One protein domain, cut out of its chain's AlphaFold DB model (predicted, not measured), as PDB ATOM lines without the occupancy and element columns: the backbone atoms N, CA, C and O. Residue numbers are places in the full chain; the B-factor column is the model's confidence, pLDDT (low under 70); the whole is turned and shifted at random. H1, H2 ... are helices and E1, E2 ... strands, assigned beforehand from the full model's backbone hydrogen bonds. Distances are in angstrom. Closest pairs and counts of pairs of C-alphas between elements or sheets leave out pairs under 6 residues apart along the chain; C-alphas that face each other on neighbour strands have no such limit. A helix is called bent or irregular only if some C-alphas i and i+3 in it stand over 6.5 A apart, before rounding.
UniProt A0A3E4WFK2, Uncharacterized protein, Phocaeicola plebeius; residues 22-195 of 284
ATOM      1  N   SER A  22      37.121   1.244  26.958       85.12
ATOM      2  CA  SER A  22      36.744   1.906  25.702       85.12
ATOM      3  C   SER A  22      35.275   2.355  25.675       85.12
ATOM      4  O   SER A  22      34.913   3.331  25.010       85.12
ATOM      5  N   THR A  23      34.421   1.689  26.455       87.69
ATOM      6  CA  THR A  23      32.984   1.980  26.548       87.69
ATOM      7  C   THR A  23      32.658   3.036  27.606       87.69
ATOM      8  O   THR A  23      31.579   3.649  27.562       87.69
ATOM      9  N   GLY A  24      33.606   3.278  28.520       89.25
ATOM     10  CA  GLY A  24      33.529   4.227  29.622       89.25
ATOM     11  C   GLY A  24      33.513   5.674  29.156       89.25
ATOM     12  O   GLY A  24      34.554   6.263  28.873       89.25
ATOM     13  N   VAL A  25      32.336   6.299  29.141       92.19
ATOM     14  CA  VAL A  25      32.213   7.714  28.772       92.19
ATOM     15  C   VAL A  25      32.068   8.561  30.022       92.19
ATOM     16  O   VAL A  25      31.112   8.417  30.787       92.19
ATOM     17  N   ARG A  26      32.995   9.501  30.211       92.81
ATOM     18  CA  ARG A  26      32.903  10.496  31.280       92.81
ATOM     19  C   ARG A  26      31.745  11.447  31.041       92.81
ATOM     20  O   ARG A  26      31.544  11.981  29.949       92.81
ATOM     21  N   ARG A  27      31.033  11.739  32.117       91.19
ATOM     22  CA  ARG A  27      30.063  12.819  32.153       91.19
ATOM     23  C   ARG A  27      30.789  14.160  32.123       91.19
ATOM     24  O   ARG A  27      31.838  14.323  32.748       91.19
ATOM     25  N   ARG A  28      30.236  15.127  31.388       87.81
ATOM     26  CA  ARG A  28      30.828  16.466  31.273       87.81
ATOM     27  C   ARG A  28      30.688  17.249  32.583       87.81
ATOM     28  O   ARG A  28      29.590  17.330  33.143       87.81
ATOM     29  N   GLY A  29      31.788  17.891  32.979       87.19
ATOM     30  CA  GLY A  29      31.888  18.771  34.144       87.19
ATOM     31  C   GLY A  29      32.108  18.032  35.473       87.19
ATOM     32  O   GLY A  29      31.732  16.863  35.593       87.19
ATOM     33  N   PRO A  30      32.725  18.696  36.465       92.62
ATOM     34  CA  PRO A  30      32.844  18.164  37.817       92.62
ATOM     35  C   PRO A  30      31.507  18.242  38.566       92.62
ATOM     36  O   PRO A  30      30.669  19.099  38.278       92.62
ATOM     37  N   TYR A  31      31.334  17.364  39.551       96.00
ATOM     38  CA  TYR A  31      30.206  17.370  40.483       96.00
ATOM     39  C   TYR A  31      30.729  17.549  41.905       96.00
ATOM     40  O   TYR A  31      31.726  16.934  42.273       96.00
ATOM     41  N   LYS A  32      30.065  18.376  42.710       96.44
ATOM     42  CA  LYS A  32      30.378  18.534  44.132       96.44
ATOM     43  C   LYS A  32      29.876  17.315  44.903       96.44
ATOM     44  O   LYS A  32      28.669  17.084  44.947       96.44
ATOM     45  N   LEU A  33      30.791  16.553  45.489       96.44
ATOM     46  CA  LEU A  33      30.469  15.394  46.308       96.44
ATOM     47  C   LEU A  33      29.891  15.840  47.656       96.44
ATOM     48  O   LEU A  33      30.462  16.695  48.333       96.44
ATOM     49  N   ASP A  34      28.769  15.244  48.036       95.12
ATOM     50  CA  ASP A  34      28.264  15.264  49.400       95.12
ATOM     51  C   ASP A  34      29.112  14.313  50.248       95.12
ATOM     52  O   ASP A  34      29.073  13.094  50.071       95.12
ATOM     53  N   THR A  35      29.926  14.889  51.130       93.00
ATOM     54  CA  THR A  35      30.823  14.161  52.031       93.00
ATOM     55  C   THR A  35      30.175  13.837  53.376       93.00
ATOM     56  O   THR A  35      30.832  13.271  54.250       93.00
ATOM     57  N   THR A  36      28.885  14.145  53.553       92.25
ATOM     58  CA  THR A  36      28.139  13.811  54.770       92.25
ATOM     59  C   THR A  36      28.222  12.309  55.050       92.25
ATOM     60  O   THR A  36      27.969  11.489  54.170       92.25
ATOM     61  N   ASN A  37      28.573  11.944  56.286       90.25
ATOM     62  CA  ASN A  37      28.766  10.561  56.749       90.25
ATOM     63  C   ASN A  37      29.883   9.769  56.041       90.25
ATOM     64  O   ASN A  37      30.022   8.567  56.273       90.25
ATOM     65  N   LEU A  38      30.719  10.425  55.228       91.44
ATOM     66  CA  LEU A  38      31.959   9.848  54.716       91.44
ATOM     67  C   LEU A  38      33.126  10.208  55.643       91.44
ATOM     68  O   LEU A  38      33.176  11.286  56.230       91.44
ATOM     69  N   VAL A  39      34.090   9.297  55.771       88.38
ATOM     70  CA  VAL A  39      35.256   9.506  56.638       88.38
ATOM     71  C   VAL A  39      36.297  10.345  55.896       88.38
ATOM     72  O   VAL A  39      36.824   9.906  54.870       88.38
ATOM     73  N   ALA A  40      36.621  11.531  56.412       88.81
ATOM     74  CA  ALA A  40      37.687  12.368  55.865       88.81
ATOM     75  C   ALA A  40      39.044  11.634  55.885       88.81
ATOM     76  O   ALA A  40      39.340  10.846  56.782       88.81
ATOM     77  N   GLY A  41      39.856  11.851  54.853       86.56
ATOM     78  CA  GLY A  41      41.119  11.152  54.620       86.56
ATOM     79  C   GLY A  41      40.978   9.772  53.969       86.56
ATOM     80  O   GLY A  41      41.978   9.227  53.501       86.56
ATOM     81  N   SER A  42      39.767   9.206  53.889       89.44
ATOM     82  CA  SER A  42      39.528   7.933  53.196       89.44
ATOM     83  C   SER A  42      39.480   8.097  51.674       89.44
ATOM     84  O   SER A  42      39.335   9.203  51.154       89.44
ATOM     85  N   PHE A  43      39.600   6.988  50.941       90.31
ATOM     86  CA  PHE A  43      39.503   6.985  49.483       90.31
ATOM     87  C   PHE A  43      38.258   6.241  49.014       90.31
ATOM     88  O   PHE A  43      38.087   5.061  49.316       90.31
ATOM     89  N   LEU A  44      37.451   6.903  48.188       92.31
ATOM     90  CA  LEU A  44      36.410   6.259  47.404       92.31
ATOM     91  C   LEU A  44      37.047   5.565  46.193       92.31
ATOM     92  O   LEU A  44      37.761   6.220  45.419       92.31
ATOM     93  N   PRO A  45      36.824   4.255  46.002       91.12
ATOM     94  CA  PRO A  45      37.332   3.548  44.837       91.12
ATOM     95  C   PRO A  45      36.627   4.027  43.563       91.12
ATOM     96  O   PRO A  45      35.489   4.507  43.598       91.12
ATOM     97  N   SER A  46      37.279   3.842  42.413       89.81
ATOM     98  CA  SER A  46      36.602   3.995  41.121       89.81
ATOM     99  C   SER A  46      35.351   3.116  41.074       89.81
ATOM    100  O   SER A  46      35.249   2.108  41.775       89.81
ATOM    101  N   PHE A  47      34.381   3.504  40.255       91.69
ATOM    102  CA  PHE A  47      33.124   2.783  40.096       91.69
ATOM    103  C   PHE A  47      32.252   2.708  41.367       91.69
ATOM    104  O   PHE A  47      31.364   1.870  41.460       91.69
ATOM    105  N   THR A  48      32.464   3.594  42.348       94.12
ATOM    106  CA  THR A  48      31.536   3.746  43.484       94.12
ATOM    107  C   THR A  48      30.151   4.189  42.972       94.12
ATOM    108  O   THR A  48      30.114   5.092  42.130       94.12
ATOM    109  N   PRO A  49      29.030   3.613  43.454       95.19
ATOM    110  CA  PRO A  49      27.675   4.035  43.087       95.19
ATOM    111  C   PRO A  49      27.382   5.493  43.481       95.19
ATOM    112  O   PRO A  49      27.554   5.880  44.639       95.19
ATOM    113  N   ILE A  50      26.916   6.310  42.530       96.44
ATOM    114  CA  ILE A  50      26.654   7.745  42.731       96.44
ATOM    115  C   ILE A  50      25.267   8.128  42.200       96.44
ATOM    116  O   ILE A  50      24.897   7.807  41.069       96.44
ATOM    117  N   ALA A  51      24.527   8.905  42.984       96.38
ATOM    118  CA  ALA A  51      23.395   9.695  42.516       96.38
ATOM    119  C   ALA A  51      23.875  11.094  42.113       96.38
ATOM    120  O   ALA A  51      24.293  11.896  42.948       96.38
ATOM    121  N   ALA A  52      23.840  11.386  40.817       95.25
ATOM    122  CA  ALA A  52      24.226  12.671  40.257       95.25
ATOM    123  C   ALA A  52      23.002  13.563  40.020       95.25
ATOM    124  O   ALA A  52      22.092  13.180  39.279       95.25
ATOM    125  N   ASP A  53      23.027  14.784  40.554       94.69
ATOM    126  CA  ASP A  53      22.094  15.859  40.208       94.69
ATOM    127  C   ASP A  53      22.709  16.717  39.091       94.69
ATOM    128  O   ASP A  53      23.710  17.416  39.279       94.69
ATOM    129  N   LEU A  54      22.122  16.650  37.893       92.00
ATOM    130  CA  LEU A  54      22.630  17.347  36.707       92.00
ATOM    131  C   LEU A  54      22.409  18.858  36.765       92.00
ATOM    132  O   LEU A  54      23.147  19.586  36.096       92.00
ATOM    133  N   VAL A  55      21.403  19.298  37.525       93.31
ATOM    134  CA  VAL A  55      20.985  20.696  37.637       93.31
ATOM    135  C   VAL A  55      21.860  21.392  38.667       93.31
ATOM    136  O   VAL A  55      22.500  22.393  38.356       93.31
ATOM    137  N   LYS A  56      21.955  20.821  39.873       94.00
ATOM    138  CA  LYS A  56      22.750  21.389  40.972       94.00
ATOM    139  C   LYS A  56      24.240  21.082  40.867       94.00
ATOM    140  O   LYS A  56      25.028  21.667  41.604       94.00
ATOM    141  N   LYS A  57      24.632  20.169  39.969       94.44
ATOM    142  CA  LYS A  57      26.006  19.658  39.842       94.44
ATOM    143  C   LYS A  57      26.530  19.090  41.161       94.44
ATOM    144  O   LYS A  57      27.682  19.309  41.527       94.44
ATOM    145  N   THR A  58      25.690  18.325  41.853       96.31
ATOM    146  CA  THR A  58      26.048  17.608  43.084       96.31
ATOM    147  C   THR A  58      26.060  16.100  42.856       96.31
ATOM    148  O   THR A  58      25.384  15.585  41.965       96.31
ATOM    149  N   ALA A  59      26.848  15.389  43.651       96.44
ATOM    150  CA  ALA A  59      26.971  13.942  43.634       96.44
ATOM    151  C   ALA A  59      26.809  13.420  45.060       96.44
ATOM    152  O   ALA A  59      27.467  13.919  45.964       96.44
ATOM    153  N   GLN A  60      25.968  12.414  45.257       96.62
ATOM    154  CA  GLN A  60      25.804  11.754  46.547       96.62
ATOM    155  C   GLN A  60      26.125  10.271  46.403       96.62
ATOM    156  O   GLN A  60      25.722   9.639  45.425       96.62
ATOM    157  N   VAL A  61      26.868   9.715  47.359       96.50
ATOM    158  CA  VAL A  61      27.183   8.285  47.360       96.50
ATOM    159  C   VAL A  61      25.938   7.491  47.717       96.50
ATOM    160  O   VAL A  61      25.310   7.730  48.744       96.50
ATOM    161  N   ALA A  62      25.596   6.519  46.877       96.19
ATOM    162  CA  ALA A  62      24.592   5.530  47.216       96.19
ATOM    163  C   ALA A  62      25.272   4.424  48.035       96.19
ATOM    164  O   ALA A  62      25.887   3.517  47.478       96.19
ATOM    165  N   ILE A  63      25.220   4.528  49.366       95.50
ATOM    166  CA  ILE A  63      25.895   3.579  50.260       95.50
ATOM    167  C   ILE A  63      25.226   2.205  50.144       95.50
ATOM    168  O   ILE A  63      24.008   2.064  50.324       95.50
ATOM    169  N   ARG A  64      26.036   1.196  49.813       94.81
ATOM    170  CA  ARG A  64      25.652  -0.212  49.686       94.81
ATOM    171  C   ARG A  64      26.553  -1.077  50.545       94.81
ATOM    172  O   ARG A  64      27.734  -0.773  50.717       94.81
ATOM    173  N   VAL A  65      25.973  -2.142  51.077       94.75
ATOM    174  CA  VAL A  65      26.636  -3.058  51.999       94.75
ATOM    175  C   VAL A  65      26.349  -4.480  51.550       94.75
ATOM    176  O   VAL A  65      25.190  -4.854  51.417       94.75
ATOM    177  N   GLU A  66      27.388  -5.272  51.309       94.25
ATOM    178  CA  GLU A  66      27.232  -6.676  50.923       94.25
ATOM    179  C   GLU A  66      27.397  -7.587  52.139       94.25
ATOM    180  O   GLU A  66      28.367  -7.465  52.892       94.25
ATOM    181  N   VAL A  67      26.456  -8.509  52.320       95.44
ATOM    182  CA  VAL A  67      26.470  -9.512  53.385       95.44
ATOM    183  C   VAL A  67      27.614 -10.500  53.143       95.44
ATOM    184  O   VAL A  67      27.706 -11.109  52.079       95.44
ATOM    185  N   TYR A  68      28.499 -10.656  54.127       94.50
ATOM    186  CA  TYR A  68      29.689 -11.507  54.007       94.50
ATOM    187  C   TYR A  68      29.366 -12.992  54.193       94.50
ATOM    188  O   TYR A  68      29.833 -13.834  53.431       94.50
ATOM    189  N   GLU A  69      28.554 -13.312  55.197       92.88
ATOM    190  CA  GLU A  69      28.109 -14.672  55.498       92.88
ATOM    191  C   GLU A  69      26.615 -14.674  55.806       92.88
ATOM    192  O   GLU A  69      26.053 -13.640  56.172       92.88
ATOM    193  N   LYS A  70      25.987 -15.847  55.703       93.31
ATOM    194  CA  LYS A  70      24.558 -16.008  55.964       93.31
ATOM    195  C   LYS A  70      24.169 -15.457  57.341       93.31
ATOM    196  O   LYS A  70      24.649 -15.926  58.372       93.31
ATOM    197  N   PHE A  71      23.230 -14.518  57.350       94.56
ATOM    198  CA  PHE A  71      22.571 -14.017  58.547       94.56
ATOM    199  C   PHE A  71      21.258 -14.766  58.731       94.56
ATOM    200  O   PHE A  71      20.397 -14.727  57.860       94.56
ATOM    201  N   THR A  72      21.096 -15.448  59.860       94.62
ATOM    202  CA  THR A  72      19.852 -16.161  60.178       94.62
ATOM    203  C   THR A  72      19.013 -15.312  61.123       94.62
ATOM    204  O   THR A  72      19.538 -14.825  62.126       94.62
ATOM    205  N   THR A  73      17.728 -15.147  60.804       92.94
ATOM    206  CA  THR A  73      16.767 -14.478  61.693       92.94
ATOM    207  C   THR A  73      16.478 -15.338  62.927       92.94
ATOM    208  O   THR A  73      16.541 -16.567  62.866       92.94
ATOM    209  N   GLY A  74      16.169 -14.706  64.057       87.56
ATOM    210  CA  GLY A  74      15.841 -15.402  65.304       87.56
ATOM    211  C   GLY A  74      16.388 -14.725  66.558       87.56
ATOM    212  O   GLY A  74      16.861 -15.413  67.458       87.56
ATOM    213  N   SER A  75      16.307 -13.395  66.637       89.94
ATOM    214  CA  SER A  75      16.920 -12.542  67.679       89.94
ATOM    215  C   SER A  75      18.425 -12.314  67.501       89.94
ATOM    216  O   SER A  75      19.110 -11.926  68.450       89.94
ATOM    217  N   ASN A  76      18.956 -12.531  66.296       92.94
ATOM    218  CA  ASN A  76      20.346 -12.229  65.992       92.94
ATOM    219  C   ASN A  76      20.488 -10.736  65.685       92.94
ATOM    220  O   ASN A  76      19.822 -10.205  64.807       92.94
ATOM    221  N   THR A  77      21.387 -10.050  66.375       96.19
ATOM    222  CA  THR A  77      21.680  -8.630  66.129       96.19
ATOM    223  C   THR A  77      23.049  -8.423  65.493       96.19
ATOM    224  O   THR A  77      23.466  -7.291  65.288       96.19
ATOM    225  N   THR A  78      23.768  -9.495  65.163       96.69
ATOM    226  CA  THR A  78      25.107  -9.414  64.574       96.69
ATOM    227  C   THR A  78      25.087  -9.779  63.097       96.69
ATOM    228  O   THR A  78      24.798 -10.916  62.732       96.69
ATOM    229  N   LEU A  79      25.431  -8.809  62.249       96.81
ATOM    230  CA  LEU A  79      25.519  -8.965  60.798       96.81
ATOM    231  C   LEU A  79      26.968  -8.757  60.351       96.81
ATOM    232  O   LEU A  79      27.573  -7.735  60.675       96.81
ATOM    233  N   LYS A  80      27.531  -9.706  59.598       96.81
ATOM    234  CA  LYS A  80      28.863  -9.550  58.999       96.81
ATOM    235  C   LYS A  80      28.743  -9.086  57.559       96.81
ATOM    236  O   LYS A  80      27.966  -9.637  56.780       96.81
ATOM    237  N   ILE A  81      29.547  -8.097  57.206       96.25
ATOM    238  CA  ILE A  81      29.512  -7.444  55.901       96.25
ATOM    239  C   ILE A  81      30.913  -7.405  55.295       96.25
ATOM    240  O   ILE A  81      31.913  -7.457  56.017       96.25
ATOM    241  N   LYS A  82      31.005  -7.310  53.970       93.44
ATOM    242  CA  LYS A  82      32.299  -7.162  53.296       93.44
ATOM    243  C   LYS A  82      33.006  -5.873  53.729       93.44
ATOM    244  O   LYS A  82      32.372  -4.847  53.995       93.44
ATOM    245  N   LYS A  83      34.342  -5.933  53.758       90.56
ATOM    246  CA  LYS A  83      35.211  -4.782  54.049       90.56
ATOM    247  C   LYS A  83      34.991  -3.646  53.059       90.56
ATOM    248  O   LYS A  83      34.505  -3.847  51.950       90.56
ATOM    249  N   ASN A  84      35.439  -2.459  53.459       86.06
ATOM    250  CA  ASN A  84      35.365  -1.224  52.673       86.06
ATOM    251  C   ASN A  84      33.932  -0.757  52.388       86.06
ATOM    252  O   ASN A  84      33.726   0.164  51.600       86.06
ATOM    253  N   SER A  85      32.950  -1.333  53.084       87.25
ATOM    254  CA  SER A  85      31.597  -0.802  53.122       87.25
ATOM    255  C   SER A  85      31.609   0.591  53.756       87.25
ATOM    256  O   SER A  85      32.219   0.810  54.804       87.25
ATOM    257  N   LEU A  86      30.887   1.536  53.158       93.12
ATOM    258  CA  LEU A  86      30.757   2.914  53.658       93.12
ATOM    259  C   LEU A  86      29.705   3.032  54.778       93.12
ATOM    260  O   LEU A  86      29.084   4.075  54.956       93.12
ATOM    261  N   ALA A  87      29.475   1.945  55.518       94.44
ATOM    262  CA  ALA A  87      28.523   1.902  56.616       94.44
ATOM    263  C   ALA A  87      28.988   2.786  57.783       94.44
ATOM    264  O   ALA A  87      30.177   2.831  58.118       94.44
ATOM    265  N   TYR A  88      28.032   3.444  58.434       95.00
ATOM    266  CA  TYR A  88      28.265   4.319  59.579       95.00
ATOM    267  C   TYR A  88      27.246   4.049  60.698       95.00
ATOM    268  O   TYR A  88      26.194   3.446  60.478       95.00
ATOM    269  N   VAL A  89      27.579   4.461  61.923       96.12
ATOM    270  CA  VAL A  89      26.721   4.265  63.103       96.12
ATOM    271  C   VAL A  89      25.470   5.138  62.998       96.12
ATOM    272  O   VAL A  89      25.560   6.312  62.653       96.12
ATOM    273  N   GLY A  90      24.305   4.569  63.300       95.38
ATOM    274  CA  GLY A  90      22.998   5.211  63.152       95.38
ATOM    275  C   GLY A  90      22.374   5.053  61.763       95.38
ATOM    276  O   GLY A  90      21.221   5.431  61.577       95.38
ATOM    277  N   MET A  91      23.089   4.468  60.794       96.75
ATOM    278  CA  MET A  91      22.544   4.182  59.468       96.75
ATOM    279  C   MET A  91      21.428   3.129  59.547       96.75
ATOM    280  O   MET A  91      21.582   2.107  60.223       96.75
ATOM    281  N   HIS A  92      20.331   3.342  58.816       96.94
ATOM    282  CA  HIS A  92      19.306   2.322  58.593       96.94
ATOM    283  C   HIS A  92      19.680   1.483  57.373       96.94
ATOM    284  O   HIS A  92      19.892   2.024  56.290       96.94
ATOM    285  N   LEU A  93      19.767   0.168  57.540       96.88
ATOM    286  CA  LEU A  93      19.893  -0.783  56.442       96.88
ATOM    287  C   LEU A  93      18.505  -1.213  55.977       96.88
ATOM    288  O   LEU A  93      17.600  -1.340  56.799       96.88
ATOM    289  N   GLY A  94      18.358  -1.474  54.683       95.88
ATOM    290  CA  GLY A  94      17.123  -1.989  54.108       95.88
ATOM    291  C   GLY A  94      17.347  -2.923  52.929       95.88
ATOM    292  O   GLY A  94      18.381  -2.859  52.256       95.88
ATOM    293  N   ASN A  95      16.357  -3.784  52.689       93.25
ATOM    294  CA  ASN A  95      16.297  -4.672  51.526       93.25
ATOM    295  C   ASN A  95      15.026  -4.498  50.669       93.25
ATOM    296  O   ASN A  95      14.861  -5.199  49.679       93.25
ATOM    297  N   GLY A  96      14.130  -3.567  51.016       92.50
ATOM    298  CA  GLY A  96      12.843  -3.354  50.335       92.50
ATOM    299  C   GLY A  96      11.634  -3.780  51.155       92.50
ATOM    300  O   GLY A  96      10.547  -3.253  50.935       92.50
ATOM    301  N   SER A  97      11.825  -4.665  52.131       92.75
ATOM    302  CA  SER A  97      10.756  -5.181  52.995       92.75
ATOM    303  C   SER A  97      11.088  -5.022  54.477       92.75
ATOM    304  O   SER A  97      10.224  -4.683  55.283       92.75
ATOM    305  N   HIS A  98      12.356  -5.230  54.818       94.38
ATOM    306  CA  HIS A  98      12.867  -5.265  56.172       94.38
ATOM    307  C   HIS A  98      14.071  -4.340  56.326       94.38
ATOM    308  O   HIS A  98      14.782  -4.036  55.360       94.38
ATOM    309  N   GLY A  99      14.308  -3.903  57.561       95.12
ATOM    310  CA  GLY A  99      15.413  -3.024  57.887       95.12
ATOM    311  C   GLY A  99      15.773  -3.026  59.362       95.12
ATOM    312  O   GLY A  99      15.013  -3.472  60.222       95.12
ATOM    313  N   ALA A 100      16.971  -2.523  59.642       96.62
ATOM    314  CA  ALA A 100      17.507  -2.408  60.991       96.62
ATOM    315  C   ALA A 100      18.503  -1.247  61.083       96.62
ATOM    316  O   ALA A 100      19.157  -0.889  60.103       96.62
ATOM    317  N   THR A 101      18.646  -0.669  62.275       97.69
ATOM    318  CA  THR A 101      19.604   0.417  62.529       97.69
ATOM    319  C   THR A 101      20.930  -0.146  63.014       97.69
ATOM    320  O   THR A 101      20.950  -1.056  63.838       97.69
ATOM    321  N   ILE A 102      22.043   0.415  62.549       97.69
ATOM    322  CA  ILE A 102      23.382   0.056  63.022       97.69
ATOM    323  C   ILE A 102      23.686   0.801  64.328       97.69
ATOM    324  O   ILE A 102      23.799   2.024  64.332       97.69
ATOM    325  N   ASN A 103      23.891   0.071  65.421       97.31
ATOM    326  CA  ASN A 103      24.301   0.625  66.716       97.31
ATOM    327  C   ASN A 103      25.821   0.760  66.845       97.31
ATOM    328  O   ASN A 103      26.313   1.712  67.446       97.31
ATOM    329  N   SER A 104      26.578  -0.197  66.310       97.38
ATOM    330  CA  SER A 104      28.040  -0.166  66.351       97.38
ATOM    331  C   SER A 104      28.653  -0.954  65.199       97.38
ATOM    332  O   SER A 104      28.004  -1.810  64.593       97.38
ATOM    333  N   ILE A 105      29.911  -0.634  64.893       96.81
ATOM    334  CA  ILE A 105      30.691  -1.261  63.827       96.81
ATOM    335  C   ILE A 105      32.048  -1.654  64.401       96.81
ATOM    336  O   ILE A 105      32.792  -0.797  64.875       96.81
ATOM    337  N   ASP A 106      32.377  -2.937  64.318       96.31
ATOM    338  CA  ASP A 106      33.694  -3.477  64.629       96.31
ATOM    339  C   ASP A 106      34.439  -3.792  63.323       96.31
ATOM    340  O   ASP A 106      33.969  -4.577  62.495       96.31
ATOM    341  N   LYS A 107      35.598  -3.146  63.140       93.81
ATOM    342  CA  LYS A 107      36.451  -3.244  61.942       93.81
ATOM    343  C   LYS A 107      37.756  -4.013  62.182       93.81
ATOM    344  O   LYS A 107      38.655  -3.942  61.341       93.81
ATOM    345  N   SER A 108      37.889  -4.681  63.331       94.06
ATOM    346  CA  SER A 108      39.123  -5.356  63.758       94.06
ATOM    347  C   SER A 108      39.504  -6.555  62.885       94.06
ATOM    348  O   SER A 108      40.694  -6.814  62.688       94.06
ATOM    349  N   ASP A 109      38.517  -7.260  62.326       93.44
ATOM    350  CA  ASP A 109      38.746  -8.390  61.429       93.44
ATOM    351  C   ASP A 109      39.230  -7.914  60.043       93.44
ATOM    352  O   ASP A 109      38.831  -6.865  59.522       93.44
ATOM    353  N   LYS A 110      40.135  -8.685  59.435       90.88
ATOM    354  CA  LYS A 110      40.717  -8.371  58.123       90.88
ATOM    355  C   LYS A 110      39.796  -8.759  56.963       90.88
ATOM    356  O   LYS A 110      39.932  -8.179  55.889       90.88
ATOM    357  N   ALA A 111      38.896  -9.719  57.162       91.81
ATOM    358  CA  ALA A 111      38.039 -10.295  56.129       91.81
ATOM    359  C   ALA A 111      36.642  -9.657  56.068       91.81
ATOM    360  O   ALA A 111      36.076  -9.548  54.980       91.81
ATOM    361  N   PHE A 112      36.097  -9.211  57.202       94.44
ATOM    362  CA  PHE A 112      34.761  -8.613  57.286       94.44
ATOM    363  C   PHE A 112      34.700  -7.474  58.310       94.44
ATOM    364  O   PHE A 112      35.571  -7.335  59.165       94.44
ATOM    365  N   ASP A 113      33.655  -6.655  58.222       96.38
ATOM    366  CA  ASP A 113      33.250  -5.760  59.307       96.38
ATOM    367  C   ASP A 113      32.029  -6.373  60.009       96.38
ATOM    368  O   ASP A 113      31.143  -6.941  59.361       96.38
ATOM    369  N   LYS A 114      31.980  -6.298  61.342       96.69
ATOM    370  CA  LYS A 114      30.849  -6.787  62.139       96.69
ATOM    371  C   LYS A 114      29.977  -5.607  62.555       96.69
ATOM    372  O   LYS A 114      30.427  -4.699  63.250       96.69
ATOM    373  N   LEU A 115      28.712  -5.648  62.157       97.31
ATOM    374  CA  LEU A 115      27.685  -4.702  62.568       97.31
ATOM    375  C   LEU A 115      26.910  -5.256  63.760       97.31
ATOM    376  O   LEU A 115      26.501  -6.419  63.747       97.31
ATOM    377  N   THR A 116      26.653  -4.400  64.746       97.44
ATOM    378  CA  THR A 116      25.642  -4.652  65.778       97.44
ATOM    379  C   THR A 116      24.392  -3.862  65.422       97.44
ATOM    380  O   THR A 116      24.434  -2.633  65.364       97.44
ATOM    381  N   LEU A 117      23.291  -4.556  65.168       97.06
ATOM    382  CA  LEU A 117      21.995  -4.003  64.805       97.06
ATOM    383  C   LEU A 117      21.150  -3.706  66.053       97.06
ATOM    384  O   LEU A 117      21.317  -4.331  67.100       97.06
ATOM    385  N   SER A 118      20.220  -2.761  65.940       95.75
ATOM    386  CA  SER A 118      19.285  -2.397  67.013       95.75
ATOM    387  C   SER A 118      18.247  -3.476  67.315       95.75
ATOM    388  O   SER A 118      17.710  -3.521  68.417       95.75
ATOM    389  N   ALA A 119      17.950  -4.314  66.328       95.38
ATOM    390  CA  ALA A 119      17.033  -5.439  66.402       95.38
ATOM    391  C   ALA A 119      17.455  -6.491  65.366       95.38
ATOM    392  O   ALA A 119      18.333  -6.231  64.538       95.38
ATOM    393  N   ASP A 120      16.826  -7.664  65.415       95.00
ATOM    394  CA  ASP A 120      16.926  -8.639  64.329       95.00
ATOM    395  C   ASP A 120      16.491  -7.996  63.007       95.00
ATOM    396  O   ASP A 120      15.560  -7.189  62.991       95.00
ATOM    397  N   PHE A 121      17.165  -8.339  61.908       94.25
ATOM    398  CA  PHE A 121      16.826  -7.787  60.597       94.25
ATOM    399  C   PHE A 121      15.406  -8.185  60.161       94.25
ATOM    400  O   PHE A 121      14.803  -7.486  59.362       94.25
ATOM    401  N   GLY A 122      14.847  -9.272  60.704       92.69
ATOM    402  CA  GLY A 122      13.498  -9.752  60.399       92.69
ATOM    403  C   GLY A 122      13.426 -10.661  59.171       92.69
ATOM    404  O   GLY A 122      12.340 -11.102  58.810       92.69
ATOM    405  N   GLU A 123      14.570 -10.966  58.554       93.50
ATOM    406  CA  GLU A 123      14.696 -11.873  57.416       93.50
ATOM    407  C   GLU A 123      16.064 -12.570  57.444       93.50
ATOM    408  O   GLU A 123      17.049 -12.029  57.951       93.50
ATOM    409  N   THR A 124      16.129 -13.791  56.906       93.81
ATOM    410  CA  THR A 124      17.406 -14.479  56.676       93.81
ATOM    411  C   THR A 124      18.066 -13.904  55.426       93.81
ATOM    412  O   THR A 124      17.465 -13.919  54.358       93.81
ATOM    413  N   LEU A 125      19.305 -13.427  55.546       94.12
ATOM    414  CA  LEU A 125      20.065 -12.858  54.433       94.12
ATOM    415  C   LEU A 125      21.156 -13.833  54.008       94.12
ATOM    416  O   LEU A 125      21.981 -14.240  54.826       94.12
ATOM    417  N   GLU A 126      21.190 -14.188  52.729       93.88
ATOM    418  CA  GLU A 126      22.243 -15.045  52.187       93.88
ATOM    419  C   GLU A 126      23.527 -14.245  51.925       93.88
ATOM    420  O   GLU A 126      23.494 -13.031  51.690       93.88
ATOM    421  N   ALA A 127      24.669 -14.934  51.948       92.38
ATOM    422  CA  ALA A 127      25.950 -14.337  51.578       92.38
ATOM    423  C   ALA A 127      25.878 -13.746  50.158       92.38
ATOM    424  O   ALA A 127      25.317 -14.354  49.248       92.38
ATOM    425  N   GLY A 128      26.438 -12.552  49.975       90.25
ATOM    426  CA  GLY A 128      26.380 -11.811  48.715       90.25
ATOM    427  C   GLY A 128      25.140 -10.930  48.542       90.25
ATOM    428  O   GLY A 128      25.065 -10.166  47.581       90.25
ATOM    429  N   THR A 129      24.182 -10.970  49.475       91.56
ATOM    430  CA  THR A 129      23.022 -10.068  49.438       91.56
ATOM    431  C   THR A 129      23.479  -8.621  49.618       91.56
ATOM    432  O   THR A 129      24.225  -8.309  50.547       91.56
ATOM    433  N   VAL A 130      23.023  -7.721  48.744       94.06
ATOM    434  CA  VAL A 130      23.366  -6.293  48.794       94.06
ATOM    435  C   VAL A 130      22.236  -5.515  49.462       94.06
ATOM    436  O   VAL A 130      21.137  -5.411  48.925       94.06
ATOM    437  N   LEU A 131      22.529  -4.927  50.618       95.75
ATOM    438  CA  LEU A 131      21.651  -4.023  51.355       95.75
ATOM    439  C   LEU A 131      21.953  -2.565  50.996       95.75
ATOM    440  O   LEU A 131      23.074  -2.212  50.609       95.75
ATOM    441  N   TYR A 132      20.961  -1.699  51.169       96.00
ATOM    442  CA  TYR A 132      21.092  -0.265  50.928       96.00
ATOM    443  C   TYR A 132      20.883   0.557  52.200       96.00
ATOM    444  O   TYR A 132      20.219   0.123  53.140       96.00
ATOM    445  N   GLU A 133      21.420   1.779  52.210       96.38
ATOM    446  CA  GLU A 133      21.010   2.799  53.175       96.38
ATOM    447  C   GLU A 133      19.542   3.176  52.935       96.38
ATOM    448  O   GLU A 133      19.178   3.654  51.855       96.38
ATOM    449  N   ALA A 134      18.702   2.958  53.941       96.38
ATOM    450  CA  ALA A 134      17.276   3.225  53.908       96.38
ATOM    451  C   ALA A 134      16.931   4.598  54.498       96.38
ATOM    452  O   ALA A 134      17.646   5.142  55.341       96.38
ATOM    453  N   THR A 135      15.801   5.158  54.069       94.56
ATOM    454  CA  THR A 135      15.272   6.421  54.617       94.56
ATOM    455  C   THR A 135      14.738   6.278  56.043       94.56
ATOM    456  O   THR A 135      14.730   7.248  56.796       94.56
ATOM    457  N   ALA A 136      14.290   5.078  56.410       94.62
ATOM    458  CA  ALA A 136      13.656   4.771  57.682       94.62
ATOM    459  C   ALA A 136      14.018   3.354  58.142       94.62
ATOM    460  O   ALA A 136      14.430   2.512  57.341       94.62
ATOM    461  N   VAL A 137      13.794   3.080  59.430       93.56
ATOM    462  CA  VAL A 137      14.099   1.790  60.077       93.56
ATOM    463  C   VAL A 137      13.398   0.610  59.398       93.56
ATOM    464  O   VAL A 137      13.941  -0.486  59.394       93.56
ATOM    465  N   SER A 138      12.229   0.822  58.781       91.50
ATOM    466  CA  SER A 138      11.499  -0.233  58.065       91.50
ATOM    467  C   SER A 138      12.262  -0.810  56.870       91.50
ATOM    468  O   SER A 138      11.909  -1.884  56.399       91.50
ATOM    469  N   GLY A 139      13.272  -0.103  56.346       92.00
ATOM    470  CA  GLY A 139      14.129  -0.621  55.282       92.00
ATOM    471  C   GLY A 139      13.453  -0.778  53.919       92.00
ATOM    472  O   GLY A 139      13.959  -1.510  53.074       92.00
ATOM    473  N   THR A 140      12.317  -0.108  53.694       93.06
ATOM    474  CA  THR A 140      11.489  -0.287  52.488       93.06
ATOM    475  C   THR A 140      11.910   0.576  51.306       93.06
ATOM    476  O   THR A 140      11.656   0.215  50.160       93.06
ATOM    477  N   THR A 141      12.530   1.732  51.562       93.06
ATOM    478  CA  THR A 141      12.954   2.655  50.503       93.06
ATOM    479  C   THR A 141      14.416   3.056  50.667       93.06
ATOM    480  O   THR A 141      14.823   3.454  51.767       93.06
ATOM    481  N   PRO A 142      15.223   2.983  49.594       95.06
ATOM    482  CA  PRO A 142      16.589   3.474  49.622       95.06
ATOM    483  C   PRO A 142      16.598   4.998  49.743       95.06
ATOM    484  O   PRO A 142      15.814   5.696  49.103       95.06
ATOM    485  N   LYS A 143      17.525   5.522  50.543       95.12
ATOM    486  CA  LYS A 143      17.728   6.964  50.722       95.12
ATOM    487  C   LYS A 143      18.265   7.633  49.463       95.12
ATOM    488  O   LYS A 143      17.891   8.754  49.138       95.12
ATOM    489  N   VAL A 144      19.147   6.927  48.765       95.69
ATOM    490  CA  VAL A 144      19.834   7.395  47.562       95.69
ATOM    491  C   VAL A 144      19.806   6.268  46.543       95.69
ATOM    492  O   VAL A 144      20.171   5.138  46.874       95.69
ATOM    493  N   ILE A 145      19.395   6.568  45.312       95.12
ATOM    494  CA  ILE A 145      19.396   5.630  44.182       95.12
ATOM    495  C   ILE A 145      20.454   6.097  43.189       95.12
ATOM    496  O   ILE A 145      20.397   7.235  42.711       95.12
ATOM    497  N   ALA A 146      21.427   5.240  42.886       95.75
ATOM    498  CA  ALA A 146      22.488   5.595  41.958       95.75
ATOM    499  C   ALA A 146      21.932   5.755  40.536       95.75
ATOM    500  O   ALA A 146      21.043   5.027  40.103       95.75
ATOM    501  N   ASN A 147      22.459   6.732  39.805       94.38
ATOM    502  CA  ASN A 147      22.187   6.944  38.378       94.38
ATOM    503  C   ASN A 147      23.490   7.074  37.567       94.38
ATOM    504  O   ASN A 147      23.482   7.420  36.383       94.38
ATOM    505  N   SER A 148      24.625   6.873  38.235       94.69
ATOM    506  CA  SER A 148      25.972   7.096  37.739       94.69
ATOM    507  C   SER A 148      26.974   6.350  38.631       94.69
ATOM    508  O   SER A 148      26.622   5.792  39.672       94.69
ATOM    509  N   ALA A 149      28.240   6.342  38.223       95.12
ATOM    510  CA  ALA A 149      29.337   5.756  38.979       95.12
ATOM    511  C   ALA A 149      30.546   6.698  38.982       95.12
ATOM    512  O   ALA A 149      30.717   7.517  38.073       95.12
ATOM    513  N   LEU A 150      31.400   6.590  39.997       94.25
ATOM    514  CA  LEU A 150      32.627   7.378  40.096       94.25
ATOM    515  C   LEU A 150      33.619   6.985  38.986       94.25
ATOM    516  O   LEU A 150      33.884   5.804  38.786       94.25
ATOM    517  N   TYR A 151      34.194   7.954  38.271       91.62
ATOM    518  CA  TYR A 151      35.131   7.660  37.176       91.62
ATOM    519  C   TYR A 151      36.494   7.165  37.675       91.62
ATOM    520  O   TYR A 151      37.025   6.178  37.180       91.62
ATOM    521  N   GLY A 152      37.064   7.854  38.660       87.44
ATOM    522  CA  GLY A 152      38.390   7.560  39.201       87.44
ATOM    523  C   GLY A 152      38.353   7.431  40.713       87.44
ATOM    524  O   GLY A 152      37.347   7.742  41.339       87.44
ATOM    525  N   ARG A 153      39.457   6.982  41.307       90.56
ATOM    526  CA  ARG A 153      39.619   6.996  42.763       90.56
ATOM    527  C   ARG A 153      39.671   8.445  43.263       90.56
ATOM    528  O   ARG A 153      40.347   9.269  42.655       90.56
ATOM    529  N   VAL A 154      38.979   8.744  44.360       92.38
ATOM    530  CA  VAL A 154      38.885  10.100  44.934       92.38
ATOM    531  C   VAL A 154      39.149  10.046  46.433       92.38
ATOM    532  O   VAL A 154      38.645   9.151  47.105       92.38
ATOM    533  N   GLN A 155      39.919  10.997  46.961       92.62
ATOM    534  CA  GLN A 155      40.075  11.179  48.402       92.62
ATOM    535  C   GLN A 155      38.928  12.031  48.955       92.62
ATOM    536  O   GLN A 155      38.552  13.040  48.361       92.62
ATOM    537  N   VAL A 156      38.362  11.619  50.085       91.88
ATOM    538  CA  VAL A 156      37.388  12.413  50.833       91.88
ATOM    539  C   VAL A 156      38.163  13.423  51.673       91.88
ATOM    540  O   VAL A 156      38.947  13.039  52.536       91.88
ATOM    541  N   GLU A 157      37.945  14.709  51.433       91.56
ATOM    542  CA  GLU A 157      38.559  15.809  52.179       91.56
ATOM    543  C   GLU A 157      37.494  16.540  53.008       91.56
ATOM    544  O   GLU A 157      36.303  16.460  52.706       91.56
ATOM    545  N   GLU A 158      37.908  17.280  54.041       83.44
ATOM    546  CA  GLU A 158      36.998  18.116  54.851       83.44
ATOM    547  C   GLU A 158      36.420  19.311  54.060       83.44
ATOM    548  O   GLU A 158      35.462  19.950  54.492       83.44
ATOM    549  N   GLY A 159      36.991  19.611  52.886       87.00
ATOM    550  CA  GLY A 159      36.585  20.699  51.999       87.00
ATOM    551  C   GLY A 159      35.663  20.290  50.844       87.00
ATOM    552  O   GLY A 159      34.986  19.262  50.853       87.00
ATOM    553  N   ILE A 160      35.623  21.134  49.808       90.31
ATOM    554  CA  ILE A 160      34.853  20.857  48.590       90.31
ATOM    555  C   ILE A 160      35.574  19.784  47.778       90.31
ATOM    556  O   ILE A 160      36.580  20.058  47.129       90.31
ATOM    557  N   VAL A 161      34.996  18.587  47.737       93.88
ATOM    558  CA  VAL A 161      35.477  17.502  46.882       93.88
ATOM    559  C   VAL A 161      34.738  17.547  45.544       93.88
ATOM    560  O   VAL A 161      33.510  17.442  45.488       93.88
ATOM    561  N   LEU A 162      35.482  17.707  44.450       94.19
ATOM    562  CA  LEU A 162      34.949  17.669  43.088       94.19
ATOM    563  C   LEU A 162      35.256  16.323  42.437       94.19
ATOM    564  O   LEU A 162      36.408  15.904  42.363       94.19
ATOM    565  N   VAL A 163      34.224  15.664  41.914       94.00
ATOM    566  CA  VAL A 163      34.334  14.328  41.327       94.00
ATOM    567  C   VAL A 163      33.967  14.303  39.854       94.00
ATOM    568  O   VAL A 163      33.091  15.034  39.382       94.00
ATOM    569  N   ALA A 164      34.640  13.421  39.120       94.44
ATOM    570  CA  ALA A 164      34.276  13.054  37.763       94.44
ATOM    571  C   ALA A 164      33.432  11.779  37.789       94.44
ATOM    572  O   ALA A 164      33.755  10.823  38.494       94.44
ATOM    573  N   LEU A 165      32.373  11.762  36.986       94.44
ATOM    574  CA  LEU A 165      31.405  10.674  36.953       94.44
ATOM    575  C   LEU A 165      31.382   9.992  35.588       94.44
ATOM    576  O   LEU A 165      31.707  10.608  34.570       94.44
ATOM    577  N   LEU A 166      30.958   8.735  35.561       93.81
ATOM    578  CA  LEU A 166      30.664   7.981  34.349       93.81
ATOM    579  C   LEU A 166      29.218   8.227  33.917       93.81
ATOM    580  O   LEU A 166      28.283   8.168  34.713       93.81
ATOM    581  N   MET A 167      29.028   8.504  32.634       89.81
ATOM    582  CA  MET A 167      27.712   8.535  31.998       89.81
ATOM    583  C   MET A 167      27.302   7.152  31.485       89.81
ATOM    584  O   MET A 167      26.111   6.861  31.432       89.81
ATOM    585  N   ARG A 168      28.282   6.342  31.077       92.06
ATOM    586  CA  ARG A 168      28.094   5.033  30.449       92.06
ATOM    587  C   ARG A 168      29.306   4.150  30.724       92.06
ATOM    588  O   ARG A 168      30.420   4.675  30.710       92.06
ATOM    589  N   ALA A 169      29.081   2.855  30.917       91.38
ATOM    590  CA  ALA A 169      30.108   1.812  30.936       91.38
ATOM    591  C   ALA A 169      29.467   0.460  30.583       91.38
ATOM    592  O   ALA A 169      28.376   0.158  31.056       91.38
ATOM    593  N   PHE A 170      30.116  -0.355  29.762       89.94
ATOM    594  CA  PHE A 170      29.628  -1.680  29.386       89.94
ATOM    595  C   PHE A 170      30.614  -2.770  29.798       89.94
ATOM    596  O   PHE A 170      31.738  -2.483  30.206       89.94
ATOM    597  N   GLU A 171      30.143  -4.013  29.731       87.12
ATOM    598  CA  GLU A 171      30.885  -5.202  30.152       87.12
ATOM    599  C   GLU A 171      31.391  -5.142  31.596       87.12
ATOM    600  O   GLU A 171      32.499  -5.554  31.922       87.12
ATOM    601  N   ILE A 172      30.571  -4.587  32.486       88.75
ATOM    602  CA  ILE A 172      30.937  -4.420  33.889       88.75
ATOM    603  C   ILE A 172      30.879  -5.783  34.568       88.75
ATOM    604  O   ILE A 172      29.818  -6.400  34.577       88.75
ATOM    605  N   GLU A 173      31.963  -6.222  35.196       86.50
ATOM    606  CA  GLU A 173      32.005  -7.476  35.950       86.50
ATOM    607  C   GLU A 173      31.688  -7.228  37.435       86.50
ATOM    608  O   GLU A 173      32.535  -6.695  38.159       86.50
ATOM    609  N   PRO A 174      30.500  -7.617  37.948       83.44
ATOM    610  CA  PRO A 174      30.095  -7.302  39.317       83.44
ATOM    611  C   PRO A 174      31.017  -7.898  40.384       83.44
ATOM    612  O   PRO A 174      31.192  -7.302  41.441       83.44
ATOM    613  N   THR A 175      31.626  -9.056  40.111       83.81
ATOM    614  CA  THR A 175      32.528  -9.755  41.040       83.81
ATOM    615  C   THR A 175      33.850  -9.022  41.265       83.81
ATOM    616  O   THR A 175      34.447  -9.174  42.329       83.81
ATOM    617  N   LYS A 176      34.283  -8.199  40.301       83.31
ATOM    618  CA  LYS A 176      35.495  -7.365  40.379       83.31
ATOM    619  C   LYS A 176      35.232  -5.985  40.988       83.31
ATOM    620  O   LYS A 176      36.155  -5.184  41.175       83.31
ATOM    621  N   LEU A 177      33.972  -5.653  41.276       86.31
ATOM    622  CA  LEU A 177      33.629  -4.371  41.873       86.31
ATOM    623  C   LEU A 177      33.978  -4.365  43.359       86.31
ATOM    624  O   LEU A 177      33.535  -5.205  44.131       86.31
ATOM    625  N   VAL A 178      34.729  -3.343  43.775       87.12
ATOM    626  CA  VAL A 178      35.014  -3.108  45.200       87.12
ATOM    627  C   VAL A 178      33.762  -2.648  45.948       87.12
ATOM    628  O   VAL A 178      33.604  -2.964  47.121       87.12
ATOM    629  N   MET A 179      32.883  -1.901  45.271       89.94
ATOM    630  CA  MET A 179      31.612  -1.436  45.823       89.94
ATOM    631  C   MET A 179      30.457  -2.091  45.061       89.94
ATOM    632  O   MET A 179      30.421  -1.980  43.832       89.94
ATOM    633  N   PRO A 180      29.509  -2.740  45.754       91.44
ATOM    634  CA  PRO A 180      28.388  -3.399  45.101       91.44
ATOM    635  C   PRO A 180      27.346  -2.384  44.607       91.44
ATOM    636  O   PRO A 180      27.186  -1.305  45.178       91.44
ATOM    637  N   PHE A 181      26.588  -2.767  43.578       91.31
ATOM    638  CA  PHE A 181      25.395  -2.052  43.107       91.31
ATOM    639  C   PHE A 181      24.158  -2.874  43.455       91.31
ATOM    640  O   PHE A 181      24.134  -4.081  43.189       91.31
ATOM    641  N   SER A 182      23.128  -2.233  44.013       89.88
ATOM    642  CA  SER A 182      21.842  -2.905  44.223       89.88
ATOM    643  C   SER A 182      21.087  -3.040  42.899       89.88
ATOM    644  O   SER A 182      21.374  -2.338  41.928       89.88
ATOM    645  N   ASP A 183      20.086  -3.913  42.844       89.06
ATOM    646  CA  ASP A 183      19.289  -4.072  41.622       89.06
ATOM    647  C   ASP A 183      18.463  -2.821  41.295       89.06
ATOM    648  O   ASP A 183      18.275  -2.493  40.125       89.06
ATOM    649  N   ILE A 184      18.065  -2.059  42.321       89.56
ATOM    650  CA  ILE A 184      17.389  -0.764  42.162       89.56
ATOM    651  C   ILE A 184      18.321   0.250  41.480       89.56
ATOM    652  O   ILE A 184      17.882   1.003  40.611       89.56
ATOM    653  N   ASP A 185      19.612   0.246  41.823       91.06
ATOM    654  CA  ASP A 185      20.602   1.108  41.169       91.06
ATOM    655  C   ASP A 185      20.798   0.720  39.708       91.06
ATOM    656  O   ASP A 185      20.739   1.572  38.823       91.06
ATOM    657  N   LYS A 186      20.994  -0.579  39.447       90.12
ATOM    658  CA  LYS A 186      21.188  -1.102  38.088       90.12
ATOM    659  C   LYS A 186      20.000  -0.743  37.194       90.12
ATOM    660  O   LYS A 186      20.200  -0.281  36.074       90.12
ATOM    661  N   ALA A 187      18.774  -0.879  37.707       90.19
ATOM    662  CA  ALA A 187      17.555  -0.505  36.993       90.19
ATOM    663  C   ALA A 187      17.494   0.996  36.650       90.19
ATOM    664  O   ALA A 187      16.945   1.376  35.617       90.19
ATOM    665  N   ASN A 188      18.091   1.851  37.483       92.62
ATOM    666  CA  ASN A 188      18.150   3.298  37.277       92.62
ATOM    667  C   ASN A 188      19.379   3.753  36.452       92.62
ATOM    668  O   ASN A 188      19.598   4.951  36.252       92.62
ATOM    669  N   MET A 189      20.185   2.812  35.946       90.81
ATOM    670  CA  MET A 189      21.415   3.062  35.189       90.81
ATOM    671  C   MET A 189      21.327   2.459  33.771       90.81
ATOM    672  O   MET A 189      22.058   1.527  33.443       90.81
ATOM    673  N   PRO A 190      20.488   3.015  32.870       88.00
ATOM    674  CA  PRO A 190      20.180   2.410  31.565       88.00
ATOM    675  C   PRO A 190      21.363   2.355  30.585       88.00
ATOM    676  O   PRO A 190      21.316   1.654  29.580       88.00
ATOM    677  N   HIS A 191      22.425   3.116  30.848       91.25
ATOM    678  CA  HIS A 191      23.647   3.132  30.043       91.25
ATOM    679  C   HIS A 191      24.782   2.338  30.705       91.25
ATOM    680  O   HIS A 191      25.954   2.588  30.433       91.25
ATOM    681  N   PHE A 192      24.450   1.416  31.606       91.75
ATOM    682  CA  PHE A 192      25.413   0.555  32.274       91.75
ATOM    683  C   PHE A 192      25.034  -0.910  32.056       91.75
ATOM    684  O   PHE A 192      23.934  -1.324  32.411       91.75
ATOM    685  N   GLN A 193      25.932  -1.695  31.460       89.94
ATOM    686  CA  GLN A 193      25.715  -3.129  31.235       89.94
ATOM    687  C   GLN A 193      26.548  -3.936  32.222       89.94
ATOM    688  O   GLN A 193      27.767  -4.021  32.084       89.94
ATOM    689  N   PHE A 194      25.874  -4.540  33.194       88.06
ATOM    690  CA  PHE A 194      26.478  -5.458  34.151       88.06
ATOM    691  C   PHE A 194      26.447  -6.884  33.592       88.06
ATOM    692  O   PHE A 194      25.378  -7.472  33.430       88.06
ATOM    693  N   ASN A 195      27.624  -7.436  33.306       80.94
ATOM    694  CA  ASN A 195      27.832  -8.824  32.918       80.94
ATOM    695  C   ASN A 195      27.702  -9.697  34.171       80.94
ATOM    696  O   ASN A 195      28.669  -9.922  34.892       80.94
TER     697      ASN A 195
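Overview. This is residues 22 to 195 of the 284 residues of an uncharacterized protein of Phocaeicola plebeius (UniProt A0A3E4WFK2). With little regular structure, two lobes stand end to end: a mixed, strongly twisted sheet E1-E3-E2-E10-E11-E12, grazed by H1, and an antiparallel sheet E4-E9-E6-E7-E8-E5, curled like part of a barrel. The 174 printed residues, 61 in named elements, mostly strand, run E1 to E11, H1, E12. It is compact: radius of gyration of the C-alphas 15.9 A, spans 49 by 36 by 30 A.

Arrangement. E1, residues 31-34, is parallel to E3, 58-61, N 34 to O 59 2.8 A. E3 and E2, 49-53, form a hairpin; E3 runs on into E4, 64-66. E4, E9, 130-133, and E6, 92-94, face E8, 112-117, and E5, 78-82, a folded sheet bent back at hinge E7, 99-106. E6 E7 E8 is a meander, each antiparallel to the last, within Greek keys E5-E8 and E6-E9. E11, 165-172, antiparallel to E10, 148-150, makes a strand-helix-strand unit, crossover right-handed, with H1, 183-187, and E12, 192-194.

Along the chain. C-alpha 31 is at (30.206, 17.370, 40.483), C-alpha 194 at (26.478, -5.458, 34.151).

Size, cuts and confidence. The printed part has no cut; no printed residue is under 70.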